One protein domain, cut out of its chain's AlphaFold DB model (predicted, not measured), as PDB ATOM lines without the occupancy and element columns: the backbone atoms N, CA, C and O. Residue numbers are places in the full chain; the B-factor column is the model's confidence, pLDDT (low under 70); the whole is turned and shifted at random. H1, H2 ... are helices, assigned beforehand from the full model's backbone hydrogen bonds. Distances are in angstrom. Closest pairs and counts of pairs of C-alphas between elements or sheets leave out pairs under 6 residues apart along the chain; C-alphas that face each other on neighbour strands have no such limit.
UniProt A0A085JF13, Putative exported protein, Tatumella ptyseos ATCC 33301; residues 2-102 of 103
ATOM      1  N   LYS A   2       7.803 -31.522  -8.545       61.94
ATOM      2  CA  LYS A   2       6.481 -31.546  -7.875       61.94
ATOM      3  C   LYS A   2       5.368 -30.768  -8.608       61.94
ATOM      4  O   LYS A   2       4.270 -31.289  -8.752       61.94
ATOM      5  N   VAL A   3       5.671 -29.587  -9.158       67.44
ATOM      6  CA  VAL A   3       4.690 -28.726  -9.861       67.44
ATOM      7  C   VAL A   3       4.124 -29.389 -11.126       67.44
ATOM      8  O   VAL A   3       2.922 -29.348 -11.358       67.44
ATOM      9  N   LYS A   4       4.969 -30.093 -11.893       68.62
ATOM     10  CA  LYS A   4       4.558 -30.842 -13.096       68.62
ATOM     11  C   LYS A   4       3.576 -31.975 -12.777       68.62
ATOM     12  O   LYS A   4       2.662 -32.213 -13.552       68.62
ATOM     13  N   LYS A   5       3.748 -32.653 -11.633       70.88
ATOM     14  CA  LYS A   5       2.803 -33.681 -11.170       70.88
ATOM     15  C   LYS A   5       1.476 -33.051 -10.749       70.88
ATOM     16  O   LYS A   5       0.443 -33.544 -11.171       70.88
ATOM     17  N   ILE A   6       1.496 -31.954  -9.989       76.00
ATOM     18  CA  ILE A   6       0.272 -31.270  -9.533       76.00
ATOM     19  C   ILE A   6      -0.581 -30.805 -10.721       76.00
ATOM     20  O   ILE A   6      -1.771 -31.087 -10.735       76.00
ATOM     21  N   LEU A   7       0.036 -30.197 -11.740       75.81
ATOM     22  CA  LEU A   7      -0.637 -29.783 -12.980       75.81
ATOM     23  C   LEU A   7      -1.243 -30.959 -13.764       75.81
ATOM     24  O   LEU A   7      -2.305 -30.828 -14.367       75.81
ATOM     25  N   LEU A   8      -0.580 -32.117 -13.740       81.06
ATOM     26  CA  LEU A   8      -1.080 -33.332 -14.380       81.06
ATOM     27  C   LEU A   8      -2.299 -33.900 -13.633       81.06
ATOM     28  O   LEU A   8      -3.269 -34.303 -14.265       81.06
ATOM     29  N   TRP A   9      -2.271 -33.884 -12.295       82.38
ATOM     30  CA  TRP A   9      -3.381 -34.335 -11.450       82.38
ATOM     31  C   TRP A   9      -4.604 -33.421 -11.550       82.38
ATOM     32  O   TRP A   9      -5.718 -33.923 -11.680       82.38
ATOM     33  N   THR A  10      -4.425 -32.098 -11.553       78.75
ATOM     34  CA  THR A  10      -5.544 -31.165 -11.768       78.75
ATOM     35  C   THR A  10      -6.141 -31.311 -13.161       78.75
ATOM     36  O   THR A  10      -7.363 -31.334 -13.282       78.75
ATOM     37  N   GLY A  11      -5.319 -31.497 -14.199       78.81
ATOM     38  CA  GLY A  11      -5.812 -31.809 -15.543       78.81
ATOM     39  C   GLY A  11      -6.670 -33.081 -15.572       78.81
ATOM     40  O   GLY A  11      -7.756 -33.081 -16.146       78.81
ATOM     41  N   LEU A  12      -6.233 -34.138 -14.884       79.75
ATOM     42  CA  LEU A  12      -6.960 -35.408 -14.806       79.75
ATOM     43  C   LEU A  12      -8.298 -35.284 -14.063       79.75
ATOM     44  O   LEU A  12      -9.284 -35.881 -14.489       79.75
ATOM     45  N   ILE A  13      -8.358 -34.482 -12.996       82.00
ATOM     46  CA  ILE A  13      -9.595 -34.224 -12.241       82.00
ATOM     47  C   ILE A  13     -10.593 -33.422 -13.079       82.00
ATOM     48  O   ILE A  13     -11.777 -33.744 -13.082       82.00
ATOM     49  N   VAL A  14     -10.131 -32.410 -13.818       83.38
ATOM     50  CA  VAL A  14     -11.009 -31.608 -14.685       83.38
ATOM     51  C   VAL A  14     -11.565 -32.463 -15.823       83.38
ATOM     52  O   VAL A  14     -12.773 -32.461 -16.050       83.38
ATOM     53  N   ILE A  15     -10.719 -33.252 -16.493       82.50
ATOM     54  CA  ILE A  15     -11.162 -34.163 -17.558       82.50
ATOM     55  C   ILE A  15     -12.121 -35.216 -16.989       82.50
ATOM     56  O   ILE A  15     -13.195 -35.433 -17.547       82.50
ATOM     57  N   GLY A  16     -11.781 -35.823 -15.848       76.94
ATOM     58  CA  GLY A  16     -12.640 -36.790 -15.166       76.94
ATOM     59  C   GLY A  16     -13.993 -36.199 -14.765       76.94
ATOM     60  O   GLY A  16     -15.021 -36.842 -14.961       76.94
ATOM     61  N   GLY A  17     -14.015 -34.956 -14.278       76.75
ATOM     62  CA  GLY A  17     -15.235 -34.237 -13.916       76.75
ATOM     63  C   GLY A  17     -16.128 -33.929 -15.119       76.75
ATOM     64  O   GLY A  17     -17.331 -34.170 -15.062       76.75
ATOM     65  N   VAL A  18     -15.551 -33.463 -16.232       74.94
ATOM     66  CA  VAL A  18     -16.304 -33.163 -17.464       74.94
ATOM     67  C   VAL A  18     -16.869 -34.435 -18.096       74.94
ATOM     68  O   VAL A  18     -18.040 -34.467 -18.481       74.94
ATOM     69  N   VAL A  19     -16.068 -35.502 -18.169       73.31
ATOM     70  CA  VAL A  19     -16.516 -36.799 -18.696       73.31
ATOM     71  C   VAL A  19     -17.597 -37.390 -17.792       73.31
ATOM     72  O   VAL A  19     -18.656 -37.774 -18.284       73.31
ATOM     73  N   GLY A  20     -17.375 -37.397 -16.475       67.50
ATOM     74  CA  GLY A  20     -18.340 -37.902 -15.500       67.50
ATOM     75  C   GLY A  20     -19.672 -37.153 -15.551       67.50
ATOM     76  O   GLY A  20     -20.728 -37.782 -15.597       67.50
ATOM     77  N   PHE A  21     -19.636 -35.820 -15.634       70.25
ATOM     78  CA  PHE A  21     -20.833 -34.998 -15.801       70.25
ATOM     79  C   PHE A  21     -21.573 -35.325 -17.103       70.25
ATOM     80  O   PHE A  21     -22.781 -35.544 -17.082       70.25
ATOM     81  N   SER A  22     -20.853 -35.421 -18.222       65.81
ATOM     82  CA  SER A  22     -21.448 -35.693 -19.537       65.81
ATOM     83  C   SER A  22     -22.119 -37.068 -19.595       65.81
ATOM     84  O   SER A  22     -23.244 -37.189 -20.080       65.81
ATOM     85  N   VAL A  23     -21.464 -38.099 -19.049       69.56
ATOM     86  CA  VAL A  23     -22.010 -39.463 -18.980       69.56
ATOM     87  C   VAL A  23     -23.233 -39.515 -18.069       69.56
ATOM     88  O   VAL A  23     -24.256 -40.081 -18.452       69.56
ATOM     89  N   ASN A  24     -23.163 -38.899 -16.886       67.00
ATOM     90  CA  ASN A  24     -24.292 -38.882 -15.962       67.00
ATOM     91  C   ASN A  24     -25.503 -38.168 -16.578       67.00
ATOM     92  O   ASN A  24     -26.620 -38.672 -16.513       67.00
ATOM     93  N   ASN A  25     -25.274 -37.040 -17.254       68.56
ATOM     94  CA  ASN A  25     -26.341 -36.280 -17.895       68.56
ATOM     95  C   ASN A  25     -27.005 -37.073 -19.036       68.56
ATOM     96  O   ASN A  25     -28.227 -37.069 -19.158       68.56
ATOM     97  N   ALA A  26     -26.225 -37.823 -19.823       72.50
ATOM     98  CA  ALA A  26     -26.758 -38.709 -20.858       72.50
ATOM     99  C   ALA A  26     -27.597 -39.861 -20.272       72.50
ATOM    100  O   ALA A  26     -28.669 -40.173 -20.793       72.50
ATOM    101  N   THR A  27     -27.151 -40.463 -19.165       75.00
ATOM    102  CA  THR A  27     -27.886 -41.535 -18.476       75.00
ATOM    103  C   THR A  27     -29.186 -41.030 -17.857       75.00
ATOM    104  O   THR A  27     -30.233 -41.654 -18.031       75.00
ATOM    105  N   VAL A  28     -29.152 -39.881 -17.178       80.75
ATOM    106  CA  VAL A  28     -30.344 -39.266 -16.577       80.75
ATOM    107  C   VAL A  28     -31.338 -38.845 -17.657       80.75
ATOM    108  O   VAL A  28     -32.529 -39.121 -17.533       80.75
ATOM    109  N   ALA A  29     -30.863 -38.244 -18.752       80.00
ATOM    110  CA  ALA A  29     -31.715 -37.890 -19.883       80.00
ATOM    111  C   ALA A  29     -32.394 -39.129 -20.480       80.00
ATOM    112  O   ALA A  29     -33.609 -39.133 -20.675       80.00
ATOM    113  N   ARG A  30     -31.634 -40.210 -20.696       84.62
ATOM    114  CA  ARG A  30     -32.171 -41.494 -21.162       84.62
ATOM    115  C   ARG A  30     -33.248 -42.030 -20.219       84.62
ATOM    116  O   ARG A  30     -34.324 -42.400 -20.679       84.62
ATOM    117  N   TYR A  31     -32.975 -42.045 -18.917       83.75
ATOM    118  CA  TYR A  31     -33.919 -42.529 -17.913       83.75
ATOM    119  C   TYR A  31     -35.204 -41.697 -17.886       83.75
ATOM    120  O   TYR A  31     -36.295 -42.260 -17.914       83.75
ATOM    121  N   ASN A  32     -35.096 -40.367 -17.913       86.19
ATOM    122  CA  ASN A  32     -36.253 -39.471 -17.896       86.19
ATOM    123  C   ASN A  32     -37.125 -39.624 -19.148       86.19
ATOM    124  O   ASN A  32     -38.353 -39.642 -19.037       86.19
ATOM    125  N   ILE A  33     -36.515 -39.770 -20.328       88.25
ATOM    126  CA  ILE A  33     -37.240 -40.019 -21.583       88.25
ATOM    127  C   ILE A  33     -38.009 -41.343 -21.502       88.25
ATOM    128  O   ILE A  33     -39.199 -41.374 -21.816       88.25
ATOM    129  N   ILE A  34     -37.360 -42.421 -21.048       88.50
ATOM    130  CA  ILE A  34     -38.012 -43.731 -20.910       88.50
ATOM    131  C   ILE A  34     -39.135 -43.652 -19.878       88.50
ATOM    132  O   ILE A  34     -40.264 -44.022 -20.181       88.50
ATOM    133  N   ASN A  35     -38.848 -43.137 -18.682       89.69
ATOM    134  CA  ASN A  35     -39.802 -43.092 -17.582       89.69
ATOM    135  C   ASN A  35     -41.049 -42.280 -17.952       89.69
ATOM    136  O   ASN A  35     -42.158 -42.785 -17.823       89.69
ATOM    137  N   SER A  36     -40.874 -41.068 -18.489       91.25
ATOM    138  CA  SER A  36     -42.000 -40.233 -18.932       91.25
ATOM    139  C   SER A  36     -42.840 -40.916 -20.012       91.25
ATOM    140  O   SER A  36     -44.063 -40.980 -19.895       91.25
ATOM    141  N   THR A  37     -42.190 -41.492 -21.025       92.12
ATOM    142  CA  THR A  37     -42.873 -42.196 -22.118       92.12
ATOM    143  C   THR A  37     -43.653 -43.398 -21.598       92.12
ATOM    144  O   THR A  37     -44.810 -43.589 -21.961       92.12
ATOM    145  N   CYS A  38     -43.056 -44.175 -20.697       91.38
ATOM    146  CA  CYS A  38     -43.679 -45.352 -20.110       91.38
ATOM    147  C   CYS A  38     -44.821 -45.009 -19.149       91.38
ATOM    148  O   CYS A  38     -45.825 -45.716 -19.141       91.38
ATOM    149  N   SER A  39     -44.724 -43.910 -18.394       94.00
ATOM    150  CA  SER A  39     -45.846 -43.407 -17.595       94.00
ATOM    151  C   SER A  39     -47.030 -43.021 -18.480       94.00
ATOM    152  O   SER A  39     -48.151 -43.432 -18.196       94.00
ATOM    153  N   VAL A  40     -46.791 -42.295 -19.577       94.94
ATOM    154  CA  VAL A  40     -47.850 -41.927 -20.533       94.94
ATOM    155  C   VAL A  40     -48.471 -43.169 -21.173       94.94
ATOM    156  O   VAL A  40     -49.690 -43.259 -21.273       94.94
ATOM    157  N   LEU A  41     -47.647 -44.142 -21.565       94.75
ATOM    158  CA  LEU A  41     -48.104 -45.410 -22.133       94.75
ATOM    159  C   LEU A  41     -48.984 -46.198 -21.169       94.75
ATOM    160  O   LEU A  41     -50.042 -46.668 -21.573       94.75
ATOM    161  N   ASN A  42     -48.580 -46.313 -19.905       93.50
ATOM    162  CA  ASN A  42     -49.392 -46.989 -18.898       93.50
ATOM    163  C   ASN A  42     -50.718 -46.265 -18.690       93.50
ATOM    164  O   ASN A  42     -51.753 -46.905 -18.763       93.50
ATOM    165  N   VAL A  43     -50.716 -44.933 -18.563       95.88
ATOM    166  CA  VAL A  43     -51.965 -44.159 -18.457       95.88
ATOM    167  C   VAL A  43     -52.867 -44.386 -19.673       95.88
ATOM    168  O   VAL A  43     -54.071 -44.569 -19.507       95.88
ATOM    169  N   ALA A  44     -52.307 -44.410 -20.885       95.50
ATOM    170  CA  ALA A  44     -53.069 -44.672 -22.102       95.50
ATOM    171  C   ALA A  44     -53.674 -46.085 -22.118       95.50
ATOM    172  O   ALA A  44     -54.818 -46.252 -22.535       95.50
ATOM    173  N   VAL A  45     -52.934 -47.089 -21.647       94.25
ATOM    174  CA  VAL A  45     -53.413 -48.474 -21.568       94.25
ATOM    175  C   VAL A  45     -54.468 -48.640 -20.473       94.25
ATOM    176  O   VAL A  45     -55.547 -49.169 -20.736       94.25
ATOM    177  N   ASP A  46     -54.203 -48.112 -19.280       94.94
ATOM    178  CA  ASP A  46     -55.080 -48.203 -18.109       94.94
ATOM    179  C   ASP A  46     -56.422 -47.490 -18.332       94.94
ATOM    180  O   ASP A  46     -57.439 -47.884 -17.769       94.94
ATOM    181  N   ASN A  47     -56.445 -46.458 -19.183       97.00
ATOM    182  CA  ASN A  47     -57.661 -45.733 -19.568       97.00
ATOM    183  C   ASN A  47     -58.246 -46.206 -20.910       97.00
ATOM    184  O   ASN A  47     -59.066 -45.506 -21.502       97.00
ATOM    185  N   HIS A  48     -57.825 -47.371 -21.411       94.69
ATOM    186  CA  HIS A  48     -58.323 -47.980 -22.650       94.69
ATOM    187  C   HIS A  48     -58.170 -47.107 -23.913       94.69
ATOM    188  O   HIS A  48     -58.852 -47.328 -24.912       94.69
ATOM    189  N   MET A  49     -57.260 -46.128 -23.898       95.94
ATOM    190  CA  MET A  49     -56.902 -45.326 -25.075       95.94
ATOM    191  C   MET A  49     -55.984 -46.098 -26.031       95.94
ATOM    192  O   MET A  49     -55.912 -45.777 -27.216       95.94
ATOM    193  N   LEU A  50     -55.265 -47.093 -25.510       94.31
ATOM    194  CA  LEU A  50     -54.380 -47.976 -26.258       94.31
ATOM    195  C   LEU A  50     -54.550 -49.406 -25.740       94.31
ATOM    196  O   LEU A  50     -54.479 -49.635 -24.537       94.31
ATOM    197  N   ALA A  51     -54.756 -50.377 -26.625       92.69
ATOM    198  CA  ALA A  51     -54.812 -51.770 -26.195       92.69
ATOM    199  C   ALA A  51     -53.389 -52.285 -25.872       92.69
ATOM    200  O   ALA A  51     -52.455 -51.949 -26.612       92.69
ATOM    201  N   PRO A  52     -53.187 -53.104 -24.820       89.12
ATOM    202  CA  PRO A  52     -51.871 -53.651 -24.467       89.12
ATOM    203  C   PRO A  52     -51.156 -54.328 -25.647       89.12
ATOM    204  O   PRO A  52     -49.946 -54.195 -25.823       89.12
ATOM    205  N   GLU A  53     -51.912 -55.001 -26.514       89.44
ATOM    206  CA  GLU A  53     -51.400 -55.726 -27.678       89.44
ATOM    207  C   GLU A  53     -50.841 -54.777 -28.752       89.44
ATOM    208  O   GLU A  53     -49.944 -55.144 -29.511       89.44
ATOM    209  N   GLN A  54     -51.331 -53.535 -28.803       93.56
ATOM    210  CA  GLN A  54     -50.904 -52.519 -29.771       93.56
ATOM    211  C   GLN A  54     -49.592 -51.837 -29.370       93.56
ATOM    212  O   GLN A  54     -48.946 -51.199 -30.202       93.56
ATOM    213  N   VAL A  55     -49.172 -51.972 -28.111       94.38
ATOM    214  CA  VAL A  55     -48.026 -51.253 -27.546       94.38
ATOM    215  C   VAL A  55     -46.715 -51.582 -28.270       94.38
ATOM    216  O   VAL A  55     -45.923 -50.684 -28.566       94.38
ATOM    217  N   ARG A  56     -46.492 -52.856 -28.620       93.06
ATOM    218  CA  ARG A  56     -45.294 -53.266 -29.368       93.06
ATOM    219  C   ARG A  56     -45.271 -52.659 -30.770       93.06
ATOM    220  O   ARG A  56     -44.253 -52.111 -31.191       93.06
ATOM    221  N   THR A  57     -46.402 -52.700 -31.474       94.56
ATOM    222  CA  THR A  57     -46.549 -52.090 -32.803       94.56
ATOM    223  C   THR A  57     -46.364 -50.576 -32.744       94.56
ATOM    224  O   THR A  57     -45.687 -50.009 -33.600       94.56
ATOM    225  N   LEU A  58     -46.882 -49.911 -31.706       94.75
ATOM    226  CA  LEU A  58     -46.652 -48.485 -31.485       94.75
ATOM    227  C   LEU A  58     -45.156 -48.175 -31.329       94.75
ATOM    228  O   LEU A  58     -44.673 -47.194 -31.893       94.75
ATOM    229  N   GLY A  59     -44.407 -49.034 -30.633       93.00
ATOM    230  CA  GLY A  59     -42.946 -48.957 -30.560       93.00
ATOM    231  C   GLY A  59     -42.280 -49.044 -31.936       93.00
ATOM    232  O   GLY A  59     -41.467 -48.192 -32.292       93.00
ATOM    233  N   GLN A  60     -42.685 -50.010 -32.762       93.50
ATOM    234  CA  GLN A  60     -42.158 -50.181 -34.123       93.50
ATOM    235  C   GLN A  60     -42.452 -48.973 -35.031       93.50
ATOM    236  O   GLN A  60     -41.588 -48.551 -35.801       93.50
ATOM    237  N   LEU A  61     -43.653 -48.393 -34.940       94.25
ATOM    238  CA  LEU A  61     -44.029 -47.177 -35.675       94.25
ATOM    239  C   LEU A  61     -43.253 -45.954 -35.173       94.25
ATOM    240  O   LEU A  61     -42.809 -45.118 -35.961       94.25
ATOM    241  N   THR A  62     -43.036 -45.872 -33.861       92.31
ATOM    242  CA  THR A  62     -42.244 -44.805 -33.247       92.31
ATOM    243  C   THR A  62     -40.790 -44.867 -33.708       92.31
ATOM    244  O   THR A  62     -40.226 -43.829 -34.042       92.31
ATOM    245  N   ALA A  63     -40.194 -46.059 -33.825       91.38
ATOM    246  CA  ALA A  63     -38.851 -46.216 -34.390       91.38
ATOM    247  C   ALA A  63     -38.749 -45.680 -35.822       91.38
ATOM    248  O   ALA A  63     -37.806 -44.957 -36.134       91.38
ATOM    249  N   GLN A  64     -39.742 -45.955 -36.674       90.19
ATOM    250  CA  GLN A  64     -39.771 -45.416 -38.039       90.19
ATOM    251  C   GLN A  64     -39.838 -43.885 -38.043       90.19
ATOM    252  O   GLN A  64     -39.194 -43.234 -38.862       90.19
ATOM    253  N   LYS A  65     -40.585 -43.293 -37.105       90.25
ATOM    254  CA  LYS A  65     -40.704 -41.834 -36.989       90.25
ATOM    255  C   LYS A  65     -39.443 -41.175 -36.429       90.25
ATOM    256  O   LYS A  65     -39.122 -40.053 -36.809       90.25
ATOM    257  N   LEU A  66     -38.762 -41.855 -35.511       87.50
ATOM    258  CA  LEU A  66     -37.586 -41.361 -34.795       87.50
ATOM    259  C   LEU A  66     -36.262 -41.791 -35.434       87.50
ATOM    260  O   LEU A  66     -35.208 -41.560 -34.833       87.50
ATOM    261  N   GLN A  67     -36.298 -42.400 -36.619       85.50
ATOM    262  CA  GLN A  67     -35.121 -42.922 -37.299       85.50
ATOM    263  C   GLN A  67     -34.026 -41.849 -37.414       85.50
ATOM    264  O   GLN A  67     -34.262 -40.737 -37.882       85.50
ATOM    265  N   GLY A  68     -32.822 -42.172 -36.932       76.56
ATOM    266  CA  GLY A  68     -31.675 -41.256 -36.931       76.56
ATOM    267  C   GLY A  68     -31.673 -40.194 -35.821       76.56
ATOM    268  O   GLY A  68     -30.723 -39.420 -35.729       76.56
ATOM    269  N   SER A  69     -32.686 -40.153 -34.950       83.31
ATOM    270  CA  SER A  69     -32.714 -39.223 -33.814       83.31
ATOM    271  C   SER A  69     -31.918 -39.739 -32.610       83.31
ATOM    272  O   SER A  69     -31.860 -40.937 -32.327       83.31
ATOM    273  N   LEU A  70     -31.375 -38.808 -31.818       77.31
ATOM    274  CA  LEU A  70     -30.761 -39.124 -30.521       77.31
ATOM    275  C   LEU A  70     -31.762 -39.746 -29.535       77.31
ATOM    276  O   LEU A  70     -31.371 -40.531 -28.673       77.31
ATOM    277  N   VAL A  71     -33.051 -39.429 -29.680       79.44
ATOM    278  CA  VAL A  71     -34.128 -39.956 -28.832       79.44
ATOM    279  C   VAL A  71     -34.324 -41.453 -29.069       79.44
ATOM    280  O   VAL A  71     -34.510 -42.197 -28.112       79.44
ATOM    281  N   MET A  72     -34.189 -41.931 -30.310       84.25
ATOM    282  CA  MET A  72     -34.251 -43.364 -30.627       84.25
ATOM    283  C   MET A  72     -33.183 -44.164 -29.866       84.25
ATOM    284  O   MET A  72     -33.470 -45.228 -29.319       84.25
ATOM    285  N   ASN A  73     -31.968 -43.617 -29.742       82.50
ATOM    286  CA  ASN A  73     -30.880 -44.261 -29.000       82.50
ATOM    287  C   ASN A  73     -31.183 -44.418 -27.505       82.50
ATOM    288  O   ASN A  73     -30.658 -45.339 -26.876       82.50
ATOM    289  N   ALA A  74     -32.043 -43.571 -26.932       83.62
ATOM    290  CA  ALA A  74     -32.464 -43.711 -25.542       83.62
ATOM    291  C   ALA A  74     -33.250 -45.015 -25.317       83.62
ATOM    292  O   ALA A  74     -33.092 -45.660 -24.282       83.62
ATOM    293  N   PHE A  75     -34.032 -45.457 -26.300       84.94
ATOM    294  CA  PHE A  75     -34.883 -46.645 -26.191       84.94
ATOM    295  C   PHE A  75     -34.213 -47.943 -26.643       84.94
ATOM    296  O   PHE A  75     -34.789 -49.014 -26.473       84.94
ATOM    297  N   ARG A  76     -32.999 -47.861 -27.195       84.19
ATOM    298  CA  ARG A  76     -32.311 -49.001 -27.798       84.19
ATOM    299  C   ARG A  76     -31.918 -50.041 -26.744       84.19
ATOM    300  O   ARG A  76     -31.109 -49.758 -25.856       84.19
ATOM    301  N   LEU A  77     -32.487 -51.229 -26.868       83.50
ATOM    302  CA  LEU A  77     -32.174 -52.412 -26.074       83.50
ATOM    303  C   LEU A  77     -31.188 -53.314 -26.824       83.50
ATOM    304  O   LEU A  77     -31.149 -53.315 -28.057       83.50
ATOM    305  N   ASP A  78     -30.393 -54.084 -26.084       81.31
ATOM    306  CA  ASP A  78     -29.657 -55.212 -26.661       81.31
ATOM    307  C   ASP A  78     -30.581 -56.430 -26.879       81.31
ATOM    308  O   ASP A  78     -31.714 -56.472 -26.398       81.31
ATOM    309  N   GLN A  79     -30.107 -57.446 -27.607       75.19
ATOM    310  CA  GLN A  79     -30.931 -58.621 -27.915       75.19
ATOM    311  C   GLN A  79     -31.329 -59.443 -26.685       75.19
ATOM    312  O   GLN A  79     -32.412 -60.025 -26.648       75.19
ATOM    313  N   GLN A  80     -30.491 -59.477 -25.651       78.31
ATOM    314  CA  GLN A  80     -30.821 -60.163 -24.407       78.31
ATOM    315  C   GLN A  80     -31.943 -59.423 -23.665       78.31
ATOM    316  O   GLN A  80     -32.850 -60.057 -23.133       78.31
ATOM    317  N   GLN A  81     -31.931 -58.091 -23.691       76.81
ATOM    318  CA  GLN A  81     -32.953 -57.221 -23.114       76.81
ATOM    319  C   GLN A  81     -34.272 -57.255 -23.893       76.81
ATOM    320  O   GLN A  81     -35.333 -57.186 -23.278       76.81
ATOM    321  N   ILE A  82     -34.227 -57.399 -25.223       75.94
ATOM    322  CA  ILE A  82     -35.426 -57.607 -26.053       75.94
ATOM    323  C   ILE A  82     -36.090 -58.941 -25.692       75.94
ATOM    324  O   ILE A  82     -37.301 -58.987 -25.490       75.94
ATOM    325  N   ASN A  83     -35.300 -60.009 -25.553       75.38
ATOM    326  CA  ASN A  83     -35.801 -61.337 -25.186       75.38
ATOM    327  C   ASN A  83     -36.270 -61.416 -23.726       75.38
ATOM    328  O   ASN A  83     -37.167 -62.191 -23.405       75.38
ATOM    329  N   ALA A  84     -35.685 -60.602 -22.846       78.94
ATOM    330  CA  ALA A  84     -36.095 -60.463 -21.451       78.94
ATOM    331  C   ALA A  84     -37.220 -59.431 -21.248       78.94
ATOM    332  O   ALA A  84     -37.611 -59.177 -20.107       78.94
ATOM    333  N   ALA A  85     -37.735 -58.813 -22.318       77.81
ATOM    334  CA  ALA A  85     -38.810 -57.840 -22.215       77.81
ATOM    335  C   ALA A  85     -40.041 -58.503 -21.590       77.81
ATOM    336  O   ALA A  85     -40.635 -59.421 -22.157       77.81
ATOM    337  N   ALA A  86     -40.427 -58.032 -20.403       80.94
ATOM    338  CA  ALA A  86     -41.533 -58.618 -19.668       80.94
ATOM    339  C   ALA A  86     -42.826 -58.523 -20.493       80.94
ATOM    340  O   ALA A  86     -43.235 -57.440 -20.915       80.94
ATOM    341  N   VAL A  87     -43.471 -59.671 -20.717       74.56
ATOM    342  CA  VAL A  87     -44.698 -59.782 -21.526       74.56
ATOM    343  C   VAL A  87     -45.827 -58.924 -20.948       74.56
ATOM    344  O   VAL A  87     -46.575 -58.317 -21.702       74.56
ATOM    345  N   GLY A  88     -45.895 -58.792 -19.619       78.69
ATOM    346  CA  GLY A  88     -46.895 -57.973 -18.927       78.69
ATOM    347  C   GLY A  88     -46.539 -56.491 -18.746       78.69
ATOM    348  O   GLY A  88     -47.289 -55.779 -18.090       78.69
ATOM    349  N   SER A  89     -45.402 -56.012 -19.262       86.81
ATOM    350  CA  SER A  89     -44.992 -54.607 -19.123       86.81
ATOM    351  C   SER A  89     -45.182 -53.860 -20.440       86.81
ATOM    352  O   SER A  89     -44.431 -54.082 -21.393       86.81
ATOM    353  N   ASN A  90     -46.129 -52.918 -20.473       92.19
ATOM    354  CA  ASN A  90     -46.365 -52.056 -21.639       92.19
ATOM    355  C   ASN A  90     -45.070 -51.341 -22.060       92.19
ATOM    356  O   ASN A  90     -44.678 -51.349 -23.224       92.19
ATOM    357  N   CYS A  91     -44.340 -50.793 -21.087       90.94
ATOM    358  CA  CYS A  91     -43.057 -50.130 -21.312       90.94
ATOM    359  C   CYS A  91     -42.037 -51.055 -21.995       90.94
ATOM    360  O   CYS A  91     -41.412 -50.681 -22.988       90.94
ATOM    361  N   SER A  92     -41.901 -52.292 -21.508       90.19
ATOM    362  CA  SER A  92     -40.953 -53.260 -22.068       90.19
ATOM    363  C   SER A  92     -41.345 -53.684 -23.485       90.19
ATOM    364  O   SER A  92     -40.474 -53.778 -24.347       90.19
ATOM    365  N   GLN A  93     -42.641 -53.875 -23.754       92.50
ATOM    366  CA  GLN A  93     -43.134 -54.191 -25.098       92.50
ATOM    367  C   GLN A  93     -42.915 -53.041 -26.085       92.50
ATOM    368  O   GLN A  93     -42.493 -53.272 -27.218       92.50
ATOM    369  N   PHE A  94     -43.125 -51.798 -25.648       93.69
ATOM    370  CA  PHE A  94     -42.867 -50.610 -26.459       93.69
ATOM    371  C   PHE A  94     -41.381 -50.478 -26.821       93.69
ATOM    372  O   PHE A  94     -41.030 -50.312 -27.991       93.69
ATOM    373  N   MET A  95     -40.495 -50.602 -25.829       91.62
ATOM    374  CA  MET A  95     -39.045 -50.513 -26.030       91.62
ATOM    375  C   MET A  95     -38.501 -51.638 -26.913       91.62
ATOM    376  O   MET A  95     -37.640 -51.396 -27.764       91.62
ATOM    377  N   ALA A  96     -39.016 -52.858 -26.741       91.19
ATOM    378  CA  ALA A  96     -38.688 -53.982 -27.606       91.19
ATOM    379  C   ALA A  96     -39.099 -53.688 -29.056       91.19
ATOM    380  O   ALA A  96     -38.273 -53.824 -29.954       91.19
ATOM    381  N   GLY A  97     -40.314 -53.172 -29.275       91.44
ATOM    382  CA  GLY A  97     -40.782 -52.761 -30.600       91.44
ATOM    383  C   GLY A  97     -39.915 -51.676 -31.250       91.44
ATOM    384  O   GLY A  97     -39.616 -51.771 -32.441       91.44
ATOM    385  N   ILE A  98     -39.451 -50.678 -30.485       91.69
ATOM    386  CA  ILE A  98     -38.494 -49.686 -31.009       91.69
ATOM    387  C   ILE A  98     -37.193 -50.369 -31.447       91.69
ATOM    388  O   ILE A  98     -36.662 -50.096 -32.526       91.69
ATOM    389  N   SER A  99     -36.674 -51.258 -30.603       89.06
ATOM    390  CA  SER A  99     -35.358 -51.868 -30.793       89.06
ATOM    391  C   SER A  99     -35.329 -52.863 -31.958       89.06
ATOM    392  O   SER A  99     -34.342 -52.901 -32.685       89.06
ATOM    393  N   GLU A 100     -36.425 -53.584 -32.214       86.12
ATOM    394  CA  GLU A 100     -36.583 -54.482 -33.373       86.12
ATOM    395  C   GLU A 100     -36.476 -53.776 -34.731       86.12
ATOM    396  O   GLU A 100     -36.094 -54.397 -35.719       86.12
ATOM    397  N   LYS A 101     -36.842 -52.491 -34.798       77.00
ATOM    398  CA  LYS A 101     -36.812 -51.676 -36.026       77.00
ATOM    399  C   LYS A 101     -35.638 -50.701 -36.094       77.00
ATOM    400  O   LYS A 101     -35.499 -49.993 -37.085       77.00
ATOM    401  N   SER A 102     -34.809 -50.664 -35.052       63.78
ATOM    402  CA  SER A 102     -33.601 -49.831 -34.985       63.78
ATOM    403  C   SER A 102     -32.338 -50.557 -35.482       63.78
ATOM    404  O   SER A 102     -31.247 -49.994 -35.369       63.78
TER     405      SER A 102
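This is residues 2 to 102 of the 103 residues of the protein "Putative exported protein" of Tatumella ptyseos ATCC 33301 (UniProt A0A085JF13). A long helix, H1, sticks out with residues 2 to 25 from a compact head, in which the shorter helices H2, H3 and H4 and the later part of H1 gather round H5, and H1 packs on H3 and H5. The printed part has 101 residues with five named helices, H1 to H5, and no named strand: all helix. It is only just extended, close to loose, with radius of gyration of the C-alphas 19.2 A, spanning 68 by 25 by 25 A.

H1, residues 2 to 46, touches H3, residues 70 to 75, with residues 30 to 34 alone; closest C-alphas Arg 30 and Ala 74, 4.9 A. H2, residues 54 to 65, touches H5, residues 90 to 100, at a steep tilt of 42 degrees; closest C-alphas Gly 59 and Gly 97, 4.4 A. H1 touches H5 with residues 37 to 45 alone; closest C-alphas Cys 38 and Cys 91, 5.0 A. H4, residues 79 to 83, touches H5; closest C-alphas Ile 82 and Ala 96, 5.1 A. Each O i to N i+4 pair is within hydrogen-bond range in H1, H2, H4 and H5; H3 has 0 of 2, but 3 of 3 O i to N i+3.

H1 runs 64.6 A from C-alpha 2 (6.481, -31.546, -7.875); H5 ends at C-alpha 100 (-36.583, -54.482, -33.373).

The printed part has no cut. Residues 2 to 4, 20, 22 to 25 and 102 are under pLDDT 70.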